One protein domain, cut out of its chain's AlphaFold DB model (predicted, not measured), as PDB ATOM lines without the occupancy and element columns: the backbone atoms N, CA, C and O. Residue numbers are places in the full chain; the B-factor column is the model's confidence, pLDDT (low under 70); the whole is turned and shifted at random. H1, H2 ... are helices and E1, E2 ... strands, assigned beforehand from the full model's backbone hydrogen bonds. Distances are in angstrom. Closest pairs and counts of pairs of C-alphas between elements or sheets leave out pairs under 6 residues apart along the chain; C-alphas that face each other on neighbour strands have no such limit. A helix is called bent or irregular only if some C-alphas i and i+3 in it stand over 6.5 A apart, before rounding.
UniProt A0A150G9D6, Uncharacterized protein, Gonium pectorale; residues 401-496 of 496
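What this domain is: This is residues 401 to 496 of the 496 residues of an uncharacterized protein of Gonium pectorale (UniProt A0A150G9D6). One long helix, H2, runs through the middle, with the shorter helix H1 packed on its first half at a steep angle and a small two-strand hairpin, E1 and E2, beside its second half. The last helix, H3, passes near that second half about perpendicular to H2, on the side away from H1, and residues 484 to 496, of which 484 to 494 belong to H3, stick out as an arm. The printed part has 96 residues, with two strands and three helices in the order E1, E2, H1, H2, H3; the sheet, E1 - E2, is antiparallel and the class is mostly helix. The whole is only just loose, close to compact, with a radius of gyration of the C-alphas of 15.0 A and spans of 43 by 34 by 23 A.

How they stand to each other: Residues 401 to 413 have no named element. E1, residues 414 to 417, and E2, residues 420 to 423, form a hairpin, antiparallel at 141 degrees between their directions; N 415 and O 422 are 2.8 A apart, and N 417 and O 420 are 2.9 A apart, both within hydrogen-bond range. A tight link leads to H1, residues 428 to 438, and another to H2, residues 443 to 465. H1 and H2 touch and run opposite ways at a steep tilt of 53 degrees; their closest C-alphas, those of Leu 432 and Ala 450, are 6.7 A apart, and H2 touches H1 with residues 446 to 454 alone. The closest C-alphas of E2 and H2, those of Phe 422 and Ala 458, are 7.1 A apart. H3, residues 473 to 494, is close to H2 but not clearly touching, about perpendicular at 83 degrees, with the closest C-alphas, those of Ser 459 and Val 479, 7.2 A apart. H3 and H1 are apart. Each O i to N i+4 pair is within hydrogen-bond range in H1 and H3; in H2 17 of 19 are.

Where its parts are: E1 begins at C-alpha 414 (-108.550, -68.284, 154.406) and is 9.8 A long; E2 is 10.2 A long. H1 measures 15.0 A. H2 measures 33.1 A from C-alpha 443 (-110.439, -39.985, 144.663) to C-alpha 465; it has a kink of 25 degrees near residue 450 and is irregular, with C-alphas 444 and 447 7.4 A apart. H3 measures 31.5 A and ends at C-alpha 494 (-88.089, -59.520, 128.173).

The domain as a whole: The two C-alphas farthest apart, those of Pro 407 and Arg 496, are 48.0 A apart. The printed part has no cut and ends at the chain's last residue, 496. No link between named elements is long; that from H2 to H3, 7 residues, is short. The mean pLDDT of the printed part is 70.5, and 39 residues are under 70, among them residues 401 to 412, 416 to 423 and 489 to 496.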
ATOM      1  N   PRO A 401    -118.594 -62.981 139.406       43.12
ATOM      2  CA  PRO A 401    -118.262 -62.319 140.641       43.12
ATOM      3  C   PRO A 401    -117.337 -63.284 141.389       43.12
ATOM      4  O   PRO A 401    -117.738 -64.371 141.797       43.12
ATOM      5  N   LEU A 402    -116.073 -62.896 141.570       44.00
ATOM      6  CA  LEU A 402    -115.152 -63.558 142.498       44.00
ATOM      7  C   LEU A 402    -115.660 -63.455 143.951       44.00
ATOM      8  O   LEU A 402    -114.962 -63.857 144.872       44.00
ATOM      9  N   VAL A 403    -116.879 -62.941 144.144       44.12
ATOM     10  CA  VAL A 403    -117.754 -63.203 145.277       44.12
ATOM     11  C   VAL A 403    -117.878 -64.709 145.429       44.12
ATOM     12  O   VAL A 403    -118.597 -65.379 144.690       44.12
ATOM     13  N   PHE A 404    -117.162 -65.246 146.408       41.78
ATOM     14  CA  PHE A 404    -117.401 -66.590 146.906       41.78
ATOM     15  C   PHE A 404    -118.913 -66.724 147.173       41.78
ATOM     16  O   PHE A 404    -119.427 -66.008 148.037       41.78
ATOM     17  N   PRO A 405    -119.665 -67.557 146.428       40.06
ATOM     18  CA  PRO A 405    -121.089 -67.678 146.673       40.06
ATOM     19  C   PRO A 405    -121.251 -68.371 148.027       40.06
ATOM     20  O   PRO A 405    -121.003 -69.570 148.165       40.06
ATOM     21  N   TYR A 406    -121.610 -67.603 149.053       38.66
ATOM     22  CA  TYR A 406    -121.975 -68.170 150.345       38.66
ATOM     23  C   TYR A 406    -123.275 -68.959 150.160       38.66
ATOM     24  O   TYR A 406    -124.257 -68.431 149.634       38.66
ATOM     25  N   PRO A 407    -123.246 -70.244 150.543       44.19
ATOM     26  CA  PRO A 407    -123.413 -70.558 151.960       44.19
ATOM     27  C   PRO A 407    -122.218 -71.280 152.611       44.19
ATOM     28  O   PRO A 407    -122.352 -71.808 153.712       44.19
ATOM     29  N   CYS A 408    -121.054 -71.336 151.964       46.91
ATOM     30  CA  CYS A 408    -119.918 -72.119 152.455       46.91
ATOM     31  C   CYS A 408    -118.959 -71.262 153.296       46.91
ATOM     32  O   CYS A 408    -118.463 -70.247 152.813       46.91
ATOM     33  N   ALA A 409    -118.640 -71.700 154.519       59.88
ATOM     34  CA  ALA A 409    -117.554 -71.110 155.301       59.88
ATOM     35  C   ALA A 409    -116.223 -71.169 154.524       59.88
ATOM     36  O   ALA A 409    -115.970 -72.177 153.851       59.88
ATOM     37  N   PRO A 410    -115.371 -70.124 154.590       67.50
ATOM     38  CA  PRO A 410    -114.069 -70.159 153.942       67.50
ATOM     39  C   PRO A 410    -113.244 -71.341 154.487       67.50
ATOM     40  O   PRO A 410    -113.356 -71.673 155.672       67.50
ATOM     41  N   PRO A 411    -112.426 -72.009 153.651       68.69
ATOM     42  CA  PRO A 411    -111.550 -73.082 154.113       68.69
ATOM     43  C   PRO A 411    -110.627 -72.608 155.254       68.69
ATOM     44  O   PRO A 411    -110.234 -71.441 155.266       68.69
ATOM     45  N   PRO A 412    -110.215 -73.486 156.190       68.38
ATOM     46  CA  PRO A 412    -109.290 -73.116 157.260       68.38
ATOM     47  C   PRO A 412    -108.012 -72.465 156.711       68.38
ATOM     48  O   PRO A 412    -107.385 -72.999 155.796       68.38
ATOM     49  N   GLY A 413    -107.634 -71.309 157.265       74.75
ATOM     50  CA  GLY A 413    -106.490 -70.516 156.799       74.75
ATOM     51  C   GLY A 413    -106.813 -69.489 155.706       74.75
ATOM     52  O   GLY A 413    -105.886 -68.875 155.180       74.75
ATOM     53  N   TRP A 414    -108.092 -69.277 155.380       70.69
ATOM     54  CA  TRP A 414    -108.550 -68.284 154.406       70.69
ATOM     55  C   TRP A 414    -109.561 -67.312 155.026       70.69
ATOM     56  O   TRP A 414    -110.359 -67.698 155.880       70.69
ATOM     57  N   ALA A 415    -109.538 -66.058 154.581       73.31
ATOM     58  CA  ALA A 415    -110.440 -64.987 154.991       73.31
ATOM     59  C   ALA A 415    -111.137 -64.385 153.763       73.31
ATOM     60  O   ALA A 415    -110.543 -64.283 152.691       73.31
ATOM     61  N   VAL A 416    -112.405 -63.995 153.910       68.75
ATOM     62  CA  VAL A 416    -113.141 -63.274 152.863       68.75
ATOM     63  C   VAL A 416    -113.043 -61.779 153.153       68.75
ATOM     64  O   VAL A 416    -113.551 -61.329 154.177       68.75
ATOM     65  N   HIS A 417    -112.438 -61.014 152.246       63.09
ATOM     66  CA  HIS A 417    -112.435 -59.551 152.282       63.09
ATOM     67  C   HIS A 417    -113.168 -59.020 151.051       63.09
ATOM     68  O   HIS A 417    -112.800 -59.342 149.925       63.09
ATOM     69  N   GLU A 418    -114.243 -58.259 151.275       65.94
ATOM     70  CA  GLU A 418    -115.080 -57.662 150.215       65.94
ATOM     71  C   GLU A 418    -115.566 -58.668 149.149       65.94
ATOM     72  O   GLU A 418    -115.701 -58.360 147.970       65.94
ATOM     73  N   GLY A 419    -115.840 -59.906 149.573       64.19
ATOM     74  CA  GLY A 419    -116.300 -60.992 148.700       64.19
ATOM     75  C   GLY A 419    -115.182 -61.823 148.068       64.19
ATOM     76  O   GLY A 419    -115.463 -62.918 147.586       64.19
ATOM     77  N   LEU A 420    -113.927 -61.379 148.139       62.31
ATOM     78  CA  LEU A 420    -112.760 -62.081 147.604       62.31
ATOM     79  C   LEU A 420    -112.085 -62.941 148.684       62.31
ATOM     80  O   LEU A 420    -111.991 -62.544 149.845       62.31
ATOM     81  N   LEU A 421    -111.616 -64.134 148.310       61.28
ATOM     82  CA  LEU A 421    -110.988 -65.095 149.221       61.28
ATOM     83  C   LEU A 421    -109.460 -64.891 149.254       61.28
ATOM     84  O   LEU A 421    -108.787 -65.131 148.253       61.28
ATOM     85  N   PHE A 422    -108.913 -64.513 150.408       69.12
ATOM     86  CA  PHE A 422    -107.477 -64.318 150.647       69.12
ATOM     87  C   PHE A 422    -106.951 -65.285 151.711       69.12
ATOM     88  O   PHE A 422    -107.722 -65.879 152.465       69.12
ATOM     89  N   ALA A 423    -105.633 -65.458 151.791       69.06
ATOM     90  CA  ALA A 423    -105.011 -66.179 152.897       69.06
ATOM     91  C   ALA A 423    -105.157 -65.385 154.204       69.06
ATOM     92  O   ALA A 423    -105.040 -64.164 154.199       69.06
ATOM     93  N   ALA A 424    -105.368 -66.064 155.332       76.31
ATOM     94  CA  ALA A 424    -105.613 -65.412 156.624       76.31
ATOM     95  C   ALA A 424    -104.432 -64.564 157.142       76.31
ATOM     96  O   ALA A 424    -104.610 -63.750 158.042       76.31
ATOM     97  N   ASN A 425    -103.229 -64.759 156.598       78.38
ATOM     98  CA  ASN A 425    -102.029 -63.985 156.918       78.38
ATOM     99  C   ASN A 425    -101.809 -62.783 155.983       78.38
ATOM    100  O   ASN A 425    -100.796 -62.104 156.122       78.38
ATOM    101  N   MET A 426    -102.705 -62.554 155.023       72.12
ATOM    102  CA  MET A 426    -102.613 -61.459 154.068       72.12
ATOM    103  C   MET A 426    -103.628 -60.373 154.426       72.12
ATOM    104  O   MET A 426    -104.811 -60.663 154.595       72.12
ATOM    105  N   THR A 427    -103.169 -59.124 154.523       79.88
ATOM    106  CA  THR A 427    -103.993 -57.938 154.796       79.88
ATOM    107  C   THR A 427    -104.102 -57.077 153.533       79.88
ATOM    108  O   THR A 427    -103.531 -55.991 153.469       79.88
ATOM    109  N   PRO A 428    -104.864 -57.517 152.512       71.75
ATOM    110  CA  PRO A 428    -104.922 -56.843 151.214       71.75
ATOM    111  C   PRO A 428    -105.414 -55.392 151.290       71.75
ATOM    112  O   PRO A 428    -105.136 -54.619 150.384       71.75
ATOM    113  N   GLY A 429    -106.110 -55.008 152.368       78.00
ATOM    114  CA  GLY A 429    -106.468 -53.614 152.631       78.00
ATOM    115  C   GLY A 429    -105.258 -52.715 152.908       78.00
ATOM    116  O   GLY A 429    -105.220 -51.605 152.399       78.00
ATOM    117  N   GLN A 430    -104.248 -53.200 153.639       82.06
ATOM    118  CA  GLN A 430    -103.033 -52.425 153.925       82.06
ATOM    119  C   GLN A 430    -102.173 -52.264 152.671       82.06
ATOM    120  O   GLN A 430    -101.773 -51.149 152.346       82.06
ATOM    121  N   ASP A 431    -101.975 -53.352 151.919       79.19
ATOM    122  CA  ASP A 431    -101.239 -53.309 150.649       79.19
ATOM    123  C   ASP A 431    -101.952 -52.417 149.615       79.19
ATOM    124  O   ASP A 431    -101.306 -51.721 148.832       79.19
ATOM    125  N   LEU A 432    -103.292 -52.413 149.615       83.44
ATOM    126  CA  LEU A 432    -104.097 -51.543 148.759       83.44
ATOM    127  C   LEU A 432    -103.959 -50.071 149.162       83.44
ATOM    128  O   LEU A 432    -103.770 -49.229 148.288       83.44
ATOM    129  N   GLU A 433    -104.045 -49.751 150.454       84.31
ATOM    130  CA  GLU A 433    -103.852 -48.385 150.952       84.31
ATOM    131  C   GLU A 433    -102.444 -47.867 150.634       84.31
ATOM    132  O   GLU A 433    -102.303 -46.756 150.118       84.31
ATOM    133  N   GLU A 434    -101.409 -48.684 150.844       86.56
ATOM    134  CA  GLU A 434    -100.027 -48.350 150.489       86.56
ATOM    135  C   GLU A 434     -99.872 -48.140 148.976       86.56
ATOM    136  O   GLU A 434     -99.292 -47.141 148.539       86.56
ATOM    137  N   ALA A 435    -100.463 -49.015 148.156       79.69
ATOM    138  CA  ALA A 435    -100.469 -48.852 146.709       79.69
ATOM    139  C   ALA A 435    -101.176 -47.549 146.298       79.69
ATOM    140  O   ALA A 435    -100.623 -46.763 145.531       79.69
ATOM    141  N   MET A 436    -102.360 -47.264 146.840       87.38
ATOM    142  CA  MET A 436    -103.116 -46.047 146.528       87.38
ATOM    143  C   MET A 436    -102.362 -44.767 146.907       87.38
ATOM    144  O   MET A 436    -102.443 -43.787 146.164       87.38
ATOM    145  N   LEU A 437    -101.621 -44.788 148.021       88.31
ATOM    146  CA  LEU A 437    -100.743 -43.694 148.441       88.31
ATOM    147  C   LEU A 437     -99.522 -43.559 147.522       88.31
ATOM    148  O   LEU A 437     -99.176 -42.449 147.129       88.31
ATOM    149  N   SER A 438     -98.894 -44.672 147.136       88.75
ATOM    150  CA  SER A 438     -97.696 -44.664 146.284       88.75
ATOM    151  C   SER A 438     -97.966 -44.208 144.843       88.75
ATOM    152  O   SER A 438     -97.111 -43.571 144.230       88.75
ATOM    153  N   TYR A 439     -99.154 -44.509 144.307       87.75
ATOM    154  CA  TYR A 439     -99.551 -44.180 142.934       87.75
ATOM    155  C   TYR A 439    -100.360 -42.878 142.817       87.75
ATOM    156  O   TYR A 439    -100.820 -42.566 141.720       87.75
ATOM    157  N   ASP A 440    -100.545 -42.143 143.921       92.62
ATOM    158  CA  ASP A 440    -101.324 -40.896 143.995       92.62
ATOM    159  C   ASP A 440    -102.691 -41.005 143.288       92.62
ATOM    160  O   ASP A 440    -103.051 -40.260 142.369       92.62
ATOM    161  N   VAL A 441    -103.456 -42.038 143.657       87.56
ATOM    162  CA  VAL A 441    -104.709 -42.359 142.965       87.56
ATOM    163  C   VAL A 441    -105.796 -41.350 143.338       87.56
ATOM    164  O   VAL A 441    -106.294 -41.314 144.470       87.56
ATOM    165  N   HIS A 442    -106.224 -40.577 142.336       88.88
ATOM    166  CA  HIS A 442    -107.300 -39.595 142.461       88.88
ATOM    167  C   HIS A 442    -108.601 -40.218 143.000       88.88
ATOM    168  O   HIS A 442    -108.972 -41.336 142.634       88.88
ATOM    169  N   GLU A 443    -109.328 -39.477 143.842       86.44
ATOM    170  CA  GLU A 443    -110.439 -39.985 144.663       86.44
ATOM    171  C   GLU A 443    -111.555 -40.674 143.855       86.44
ATOM    172  O   GLU A 443    -112.017 -41.759 144.206       86.44
ATOM    173  N   ASN A 444    -111.906 -40.116 142.695       85.81
ATOM    174  CA  ASN A 444    -112.896 -40.676 141.766       85.81
ATOM    175  C   ASN A 444    -112.472 -41.984 141.065       85.81
ATOM    176  O   ASN A 444    -113.322 -42.646 140.474       85.81
ATOM    177  N   LYS A 445    -111.190 -42.366 141.113       85.25
ATOM    178  CA  LYS A 445    -110.652 -43.603 140.516       85.25
ATOM    179  C   LYS A 445    -110.286 -44.661 141.552       85.25
ATOM    180  O   LYS A 445    -109.883 -45.759 141.179       85.25
ATOM    181  N   ARG A 446    -110.441 -44.361 142.844       84.12
ATOM    182  CA  ARG A 446    -110.042 -45.254 143.940       84.12
ATOM    183  C   ARG A 446    -110.767 -46.595 143.912       84.12
ATOM    184  O   ARG A 446    -110.120 -47.621 144.067       84.12
ATOM    185  N   LEU A 447    -112.075 -46.597 143.644       76.25
ATOM    186  CA  LEU A 447    -112.873 -47.830 143.563       76.25
ATOM    187  C   LEU A 447    -112.425 -48.726 142.397       76.25
ATOM    188  O   LEU A 447    -112.267 -49.933 142.554       76.25
ATOM    189  N   GLU A 448    -112.196 -48.117 141.233       80.25
ATOM    190  CA  GLU A 448    -111.737 -48.817 140.034       80.25
ATOM    191  C   GLU A 448    -110.327 -49.391 140.255       80.25
ATOM    192  O   GLU A 448    -110.087 -50.570 139.999       80.25
ATOM    193  N   PHE A 449    -109.414 -48.594 140.819       82.94
ATOM    194  CA  PHE A 449    -108.069 -49.040 141.183       82.94
ATOM    195  C   PHE A 449    -108.087 -50.176 142.212       82.94
ATOM    196  O   PHE A 449    -107.387 -51.167 142.025       82.94
ATOM    197  N   ALA A 450    -108.916 -50.071 143.255       77.00
ATOM    198  CA  ALA A 450    -109.061 -51.097 144.283       77.00
ATOM    199  C   ALA A 450    -109.538 -52.431 143.702       77.00
ATOM    200  O   ALA A 450    -108.922 -53.466 143.957       77.00
ATOM    201  N   ALA A 451    -110.569 -52.408 142.854       75.31
ATOM    202  CA  ALA A 451    -111.057 -53.609 142.182       75.31
ATOM    203  C   ALA A 451    -109.957 -54.274 141.334       75.31
ATOM    204  O   ALA A 451    -109.783 -55.493 141.385       75.31
ATOM    205  N   TYR A 452    -109.170 -53.480 140.601       78.75
ATOM    206  CA  TYR A 452    -108.071 -54.002 139.788       78.75
ATOM    207  C   TYR A 452    -106.908 -54.544 140.610       78.75
ATOM    208  O   TYR A 452    -106.406 -55.628 140.311       78.75
ATOM    209  N   PHE A 453    -106.501 -53.819 141.647       80.19
ATOM    210  CA  PHE A 453    -105.437 -54.232 142.547       80.19
ATOM    211  C   PHE A 453    -105.787 -55.558 143.225       80.19
ATOM    212  O   PHE A 453    -105.021 -56.516 143.142       80.19
ATOM    213  N   LEU A 454    -106.988 -55.662 143.801       78.06
ATOM    214  CA  LEU A 454    -107.445 -56.879 144.470       78.06
ATOM    215  C   LEU A 454    -107.574 -58.059 143.495       78.06
ATOM    216  O   LEU A 454    -107.161 -59.173 143.823       78.06
ATOM    217  N   ALA A 455    -108.069 -57.831 142.273       75.12
ATOM    218  CA  ALA A 455    -108.124 -58.863 141.238       75.12
ATOM    219  C   ALA A 455    -106.723 -59.338 140.809       75.12
ATOM    220  O   ALA A 455    -106.504 -60.536 140.594       75.12
ATOM    221  N   GLN A 456    -105.758 -58.421 140.704       77.06
ATOM    222  CA  GLN A 456    -104.376 -58.736 140.352       77.06
ATOM    223  C   GLN A 456    -103.671 -59.510 141.470       77.06
ATOM    224  O   GLN A 456    -103.034 -60.527 141.194       77.06
ATOM    225  N   VAL A 457    -103.834 -59.082 142.721       73.00
ATOM    226  CA  VAL A 457    -103.307 -59.768 143.906       73.00
ATOM    227  C   VAL A 457    -103.877 -61.181 144.016       73.00
ATOM    228  O   VAL A 457    -103.113 -62.140 144.129       73.00
ATOM    229  N   ALA A 458    -105.200 -61.337 143.893       72.50
ATOM    230  CA  ALA A 458    -105.843 -62.648 143.897       72.50
ATOM    231  C   ALA A 458    -105.301 -63.543 142.770       72.50
ATOM    232  O   ALA A 458    -104.990 -64.714 142.988       72.50
ATOM    233  N   SER A 459    -105.109 -62.979 141.572       73.62
ATOM    234  CA  SER A 459    -104.543 -63.701 140.429       73.62
ATOM    235  C   SER A 459    -103.107 -64.167 140.686       73.62
ATOM    236  O   SER A 459    -102.800 -65.330 140.429       73.62
ATOM    237  N   MET A 460    -102.231 -63.305 141.218       71.69
ATOM    238  CA  MET A 460    -100.848 -63.681 141.548       71.69
ATOM    239  C   MET A 460    -100.791 -64.737 142.652       71.69
ATOM    240  O   MET A 460    -100.018 -65.690 142.562       71.69
ATOM    241  N   TYR A 461    -101.654 -64.620 143.658       71.44
ATOM    242  CA  TYR A 461    -101.721 -65.590 144.741       71.44
ATOM    243  C   TYR A 461    -102.145 -66.981 144.241       71.44
ATOM    244  O   TYR A 461    -101.527 -67.993 144.582       71.44
ATOM    245  N   PHE A 462    -103.155 -67.053 143.365       73.69
ATOM    246  CA  PHE A 462    -103.568 -68.315 142.744       73.69
ATOM    247  C   PHE A 462    -102.502 -68.925 141.832       73.69
ATOM    248  O   PHE A 462    -102.474 -70.147 141.674       73.69
ATOM    249  N   VAL A 463    -101.627 -68.110 141.245       69.62
ATOM    250  CA  VAL A 463    -100.469 -68.595 140.484       69.62
ATOM    251  C   VAL A 463     -99.462 -69.262 141.412       69.62
ATOM    252  O   VAL A 463     -98.983 -70.351 141.108       69.62
ATOM    253  N   GLU A 464     -99.158 -68.637 142.548       72.88
ATOM    254  CA  GLU A 464     -98.132 -69.138 143.461       72.88
ATOM    255  C   GLU A 464     -98.587 -70.392 144.222       72.88
ATOM    256  O   GLU A 464     -97.824 -71.346 144.376       72.88
ATOM    257  N   LYS A 465     -99.836 -70.409 144.703       75.75
ATOM    258  CA  LYS A 465    -100.360 -71.498 145.548       75.75
ATOM    259  C   LYS A 465    -101.218 -72.516 144.796       75.75
ATOM    260  O   LYS A 465    -101.578 -73.549 145.360       75.75
ATOM    261  N   GLY A 466    -101.518 -72.251 143.525       76.81
ATOM    262  CA  GLY A 466    -102.458 -73.025 142.723       76.81
ATOM    263  C   GLY A 466    -103.918 -72.707 143.061       76.81
ATOM    264  O   GLY A 466    -104.265 -72.338 144.183       76.81
ATOM    265  N   VAL A 467    -104.812 -72.870 142.082       75.88
ATOM    266  CA  VAL A 467    -106.252 -72.686 142.311       75.88
ATOM    267  C   VAL A 467    -106.801 -73.893 143.088       75.88
ATOM    268  O   VAL A 467    -106.665 -75.026 142.608       75.88
ATOM    269  N   PRO A 468    -107.456 -73.703 144.252       72.06
ATOM    270  CA  PRO A 468    -108.003 -74.808 145.031       72.06
ATOM    271  C   PRO A 468    -108.947 -75.704 144.215       72.06
ATOM    272  O   PRO A 468    -109.731 -75.237 143.382       72.06
ATOM    273  N   LYS A 469    -108.939 -77.016 144.491       73.75
ATOM    274  CA  LYS A 469    -109.816 -77.987 143.805       73.75
ATOM    275  C   LYS A 469    -111.315 -77.702 144.003       73.75
ATOM    276  O   LYS A 469    -112.112 -78.127 143.170       73.75
ATOM    277  N   ALA A 470    -111.670 -76.966 145.058       70.50
ATOM    278  CA  ALA A 470    -113.033 -76.536 145.369       70.50
ATOM    279  C   ALA A 470    -113.579 -75.457 144.410       70.50
ATOM    280  O   ALA A 470    -114.790 -75.303 144.298       70.50
ATOM    281  N   VAL A 471    -112.710 -74.734 143.695       68.81
ATOM    282  CA  VAL A 471    -113.139 -73.742 142.701       68.81
ATOM    283  C   VAL A 471    -113.667 -74.467 141.453       68.81
ATOM    284  O   VAL A 471    -112.981 -75.369 140.954       68.81
ATOM    285  N   PRO A 472    -114.843 -74.099 140.907       68.25
ATOM    286  CA  PRO A 472    -115.396 -74.718 139.704       68.25
ATOM    287  C   PRO A 472    -114.406 -74.752 138.530       68.25
ATOM    288  O   PRO A 472    -113.603 -73.840 138.326       68.25
ATOM    289  N   HIS A 473    -114.465 -75.815 137.720       67.25
ATOM    290  CA  HIS A 473    -113.516 -76.020 136.619       67.25
ATOM    291  C   HIS A 473    -113.554 -74.892 135.568       67.25
ATOM    292  O   HIS A 473    -112.508 -74.544 135.021       67.25
ATOM    293  N   SER A 474    -114.719 -74.280 135.327       61.00
ATOM    294  CA  SER A 474    -114.870 -73.124 134.430       61.00
ATOM    295  C   SER A 474    -114.059 -71.912 134.901       61.00
ATOM    296  O   SER A 474    -113.300 -71.347 134.114       61.00
ATOM    297  N   ALA A 475    -114.128 -71.580 136.192       63.84
ATOM    298  CA  ALA A 475    -113.362 -70.491 136.796       63.84
ATOM    299  C   ALA A 475    -111.850 -70.779 136.791       63.84
ATOM    300  O   ALA A 475    -111.054 -69.912 136.431       63.84
ATOM    301  N   ARG A 476    -111.435 -72.030 137.057       72.00
ATOM    302  CA  ARG A 476    -110.023 -72.444 136.908       72.00
ATOM    303  C   ARG A 476    -109.491 -72.221 135.491       72.00
ATOM    304  O   ARG A 476    -108.355 -71.786 135.315       72.00
ATOM    305  N   LYS A 477    -110.310 -72.510 134.477       72.75
ATOM    306  CA  LYS A 477    -109.945 -72.345 133.064       72.75
ATOM    307  C   LYS A 477    -109.821 -70.868 132.674       72.75
ATOM    308  O   LYS A 477    -108.946 -70.540 131.876       72.75
ATOM    309  N   ALA A 478    -110.648 -69.988 133.241       66.81
ATOM    310  CA  ALA A 478    -110.550 -68.541 133.034       66.81
ATOM    311  C   ALA A 478    -109.238 -67.974 133.605       66.81
ATOM    312  O   ALA A 478    -108.484 -67.334 132.872       66.81
ATOM    313  N   VAL A 479    -108.903 -68.325 134.852       65.25
ATOM    314  CA  VAL A 479    -107.637 -67.931 135.501       65.25
ATOM    315  C   VAL A 479    -106.426 -68.438 134.707       65.25
ATOM    316  O   VAL A 479    -105.495 -67.680 134.434       65.25
ATOM    317  N   ALA A 480    -106.458 -69.690 134.236       70.88
ATOM    318  CA  ALA A 480    -105.382 -70.261 133.422       70.88
ATOM    319  C   ALA A 480    -105.200 -69.560 132.058       70.88
ATOM    320  O   ALA A 480    -104.075 -69.420 131.575       70.88
ATOM    321  N   ARG A 481    -106.288 -69.095 131.426       73.56
ATOM    322  CA  ARG A 481    -106.227 -68.335 130.162       73.56
ATOM    323  C   ARG A 481    -105.638 -66.946 130.362       73.56
ATOM    324  O   ARG A 481    -104.780 -66.530 129.585       73.56
ATOM    325  N   GLN A 482    -106.065 -66.247 131.409       66.44
ATOM    326  CA  GLN A 482    -105.530 -64.931 131.748       66.44
ATOM    327  C   GLN A 482    -104.035 -65.017 132.083       66.44
ATOM    328  O   GLN A 482    -103.249 -64.221 131.575       66.44
ATOM    329  N   TRP A 483    -103.621 -66.057 132.814       70.88
ATOM    330  CA  TRP A 483    -102.213 -66.381 133.052       70.88
ATOM    331  C   TRP A 483    -101.418 -66.564 131.758       70.88
ATOM    332  O   TRP A 483    -100.366 -65.948 131.587       70.88
ATOM    333  N   HIS A 484    -101.926 -67.366 130.817       72.50
ATOM    334  CA  HIS A 484    -101.225 -67.596 129.557       72.50
ATOM    335  C   HIS A 484    -101.017 -66.290 128.776       72.50
ATOM    336  O   HIS A 484     -99.941 -66.080 128.214       72.50
ATOM    337  N   ASN A 485    -101.988 -65.374 128.816       70.06
ATOM    338  CA  ASN A 485    -101.880 -64.060 128.181       70.06
ATOM    339  C   ASN A 485    -100.855 -63.149 128.870       70.06
ATOM    340  O   ASN A 485    -100.093 -62.467 128.186       70.06
ATOM    341  N   VAL A 486    -100.806 -63.151 130.206       66.56
ATOM    342  CA  VAL A 486     -99.847 -62.348 130.982       66.56
ATOM    343  C   VAL A 486     -98.418 -62.870 130.799       66.56
ATOM    344  O   VAL A 486     -97.524 -62.090 130.478       66.56
ATOM    345  N   VAL A 487     -98.191 -64.184 130.907       67.94
ATOM    346  CA  VAL A 487     -96.850 -64.783 130.773       67.94
ATOM    347  C   VAL A 487     -96.304 -64.672 129.359       67.94
ATOM    348  O   VAL A 487     -95.139 -64.318 129.183       67.94
ATOM    349  N   SER A 488     -97.123 -64.959 128.345       71.06
ATOM    350  CA  SER A 488     -96.663 -64.924 126.950       71.06
ATOM    351  C   SER A 488     -96.279 -63.507 126.525       71.06
ATOM    352  O   SER A 488     -95.326 -63.319 125.775       71.06
ATOM    353  N   ARG A 489     -96.971 -62.490 127.057       60.78
ATOM    354  CA  ARG A 489     -96.659 -61.079 126.784       60.78
ATOM    355  C   ARG A 489     -95.540 -60.528 127.667       60.78
ATOM    356  O   ARG A 489     -94.803 -59.664 127.205       60.78
ATOM    357  N   GLY A 490     -95.381 -61.037 128.889       64.12
ATOM    358  CA  GLY A 490     -94.236 -60.737 129.751       64.12
ATOM    359  C   GLY A 490     -92.918 -61.226 129.145       64.12
ATOM    360  O   GLY A 490     -91.971 -60.452 129.063       64.12
ATOM    361  N   ARG A 491     -92.886 -62.460 128.616       60.78
ATOM    362  CA  ARG A 491     -91.712 -62.988 127.893       60.78
ATOM    363  C   ARG A 491     -91.414 -62.202 126.620       60.78
ATOM    364  O   ARG A 491     -90.289 -61.765 126.439       60.78
ATOM    365  N   ALA A 492     -92.437 -61.889 125.821       60.56
ATOM    366  CA  ALA A 492     -92.273 -61.075 124.612       60.56
ATOM    367  C   ALA A 492     -91.734 -59.649 124.869       60.56
ATOM    368  O   ALA A 492     -91.315 -58.982 123.926       60.56
ATOM    369  N   ARG A 493     -91.777 -59.166 126.119       54.50
ATOM    370  CA  ARG A 493     -91.173 -57.896 126.551       54.50
ATOM    371  C   ARG A 493     -89.813 -58.047 127.226       54.50
ATOM    372  O   ARG A 493     -89.123 -57.053 127.324       54.50
ATOM    373  N   GLN A 494     -89.456 -59.230 127.723       56.09
ATOM    374  CA  GLN A 494     -88.089 -59.520 128.173       56.09
ATOM    375  C   GLN A 494     -87.165 -59.854 126.998       56.09
ATOM    376  O   GLN A 494     -85.966 -59.623 127.090       56.09
ATOM    377  N   ASP A 495     -87.730 -60.366 125.902       58.41
ATOM    378  CA  ASP A 495     -87.008 -60.659 124.660       58.41
ATOM    379  C   ASP A 495     -86.851 -59.423 123.739       58.41
ATOM    380  O   ASP A 495     -86.259 -59.529 122.664       58.41
ATOM    381  N   ARG A 496     -87.390 -58.259 124.133       50.88
ATOM    382  CA  ARG A 496     -87.208 -56.951 123.479       50.88
ATOM    383  C   ARG A 496     -86.459 -56.020 124.411       50.88
ATOM    384  O   ARG A 496     -85.640 -55.235 123.890       50.88
TER     385      ARG A 496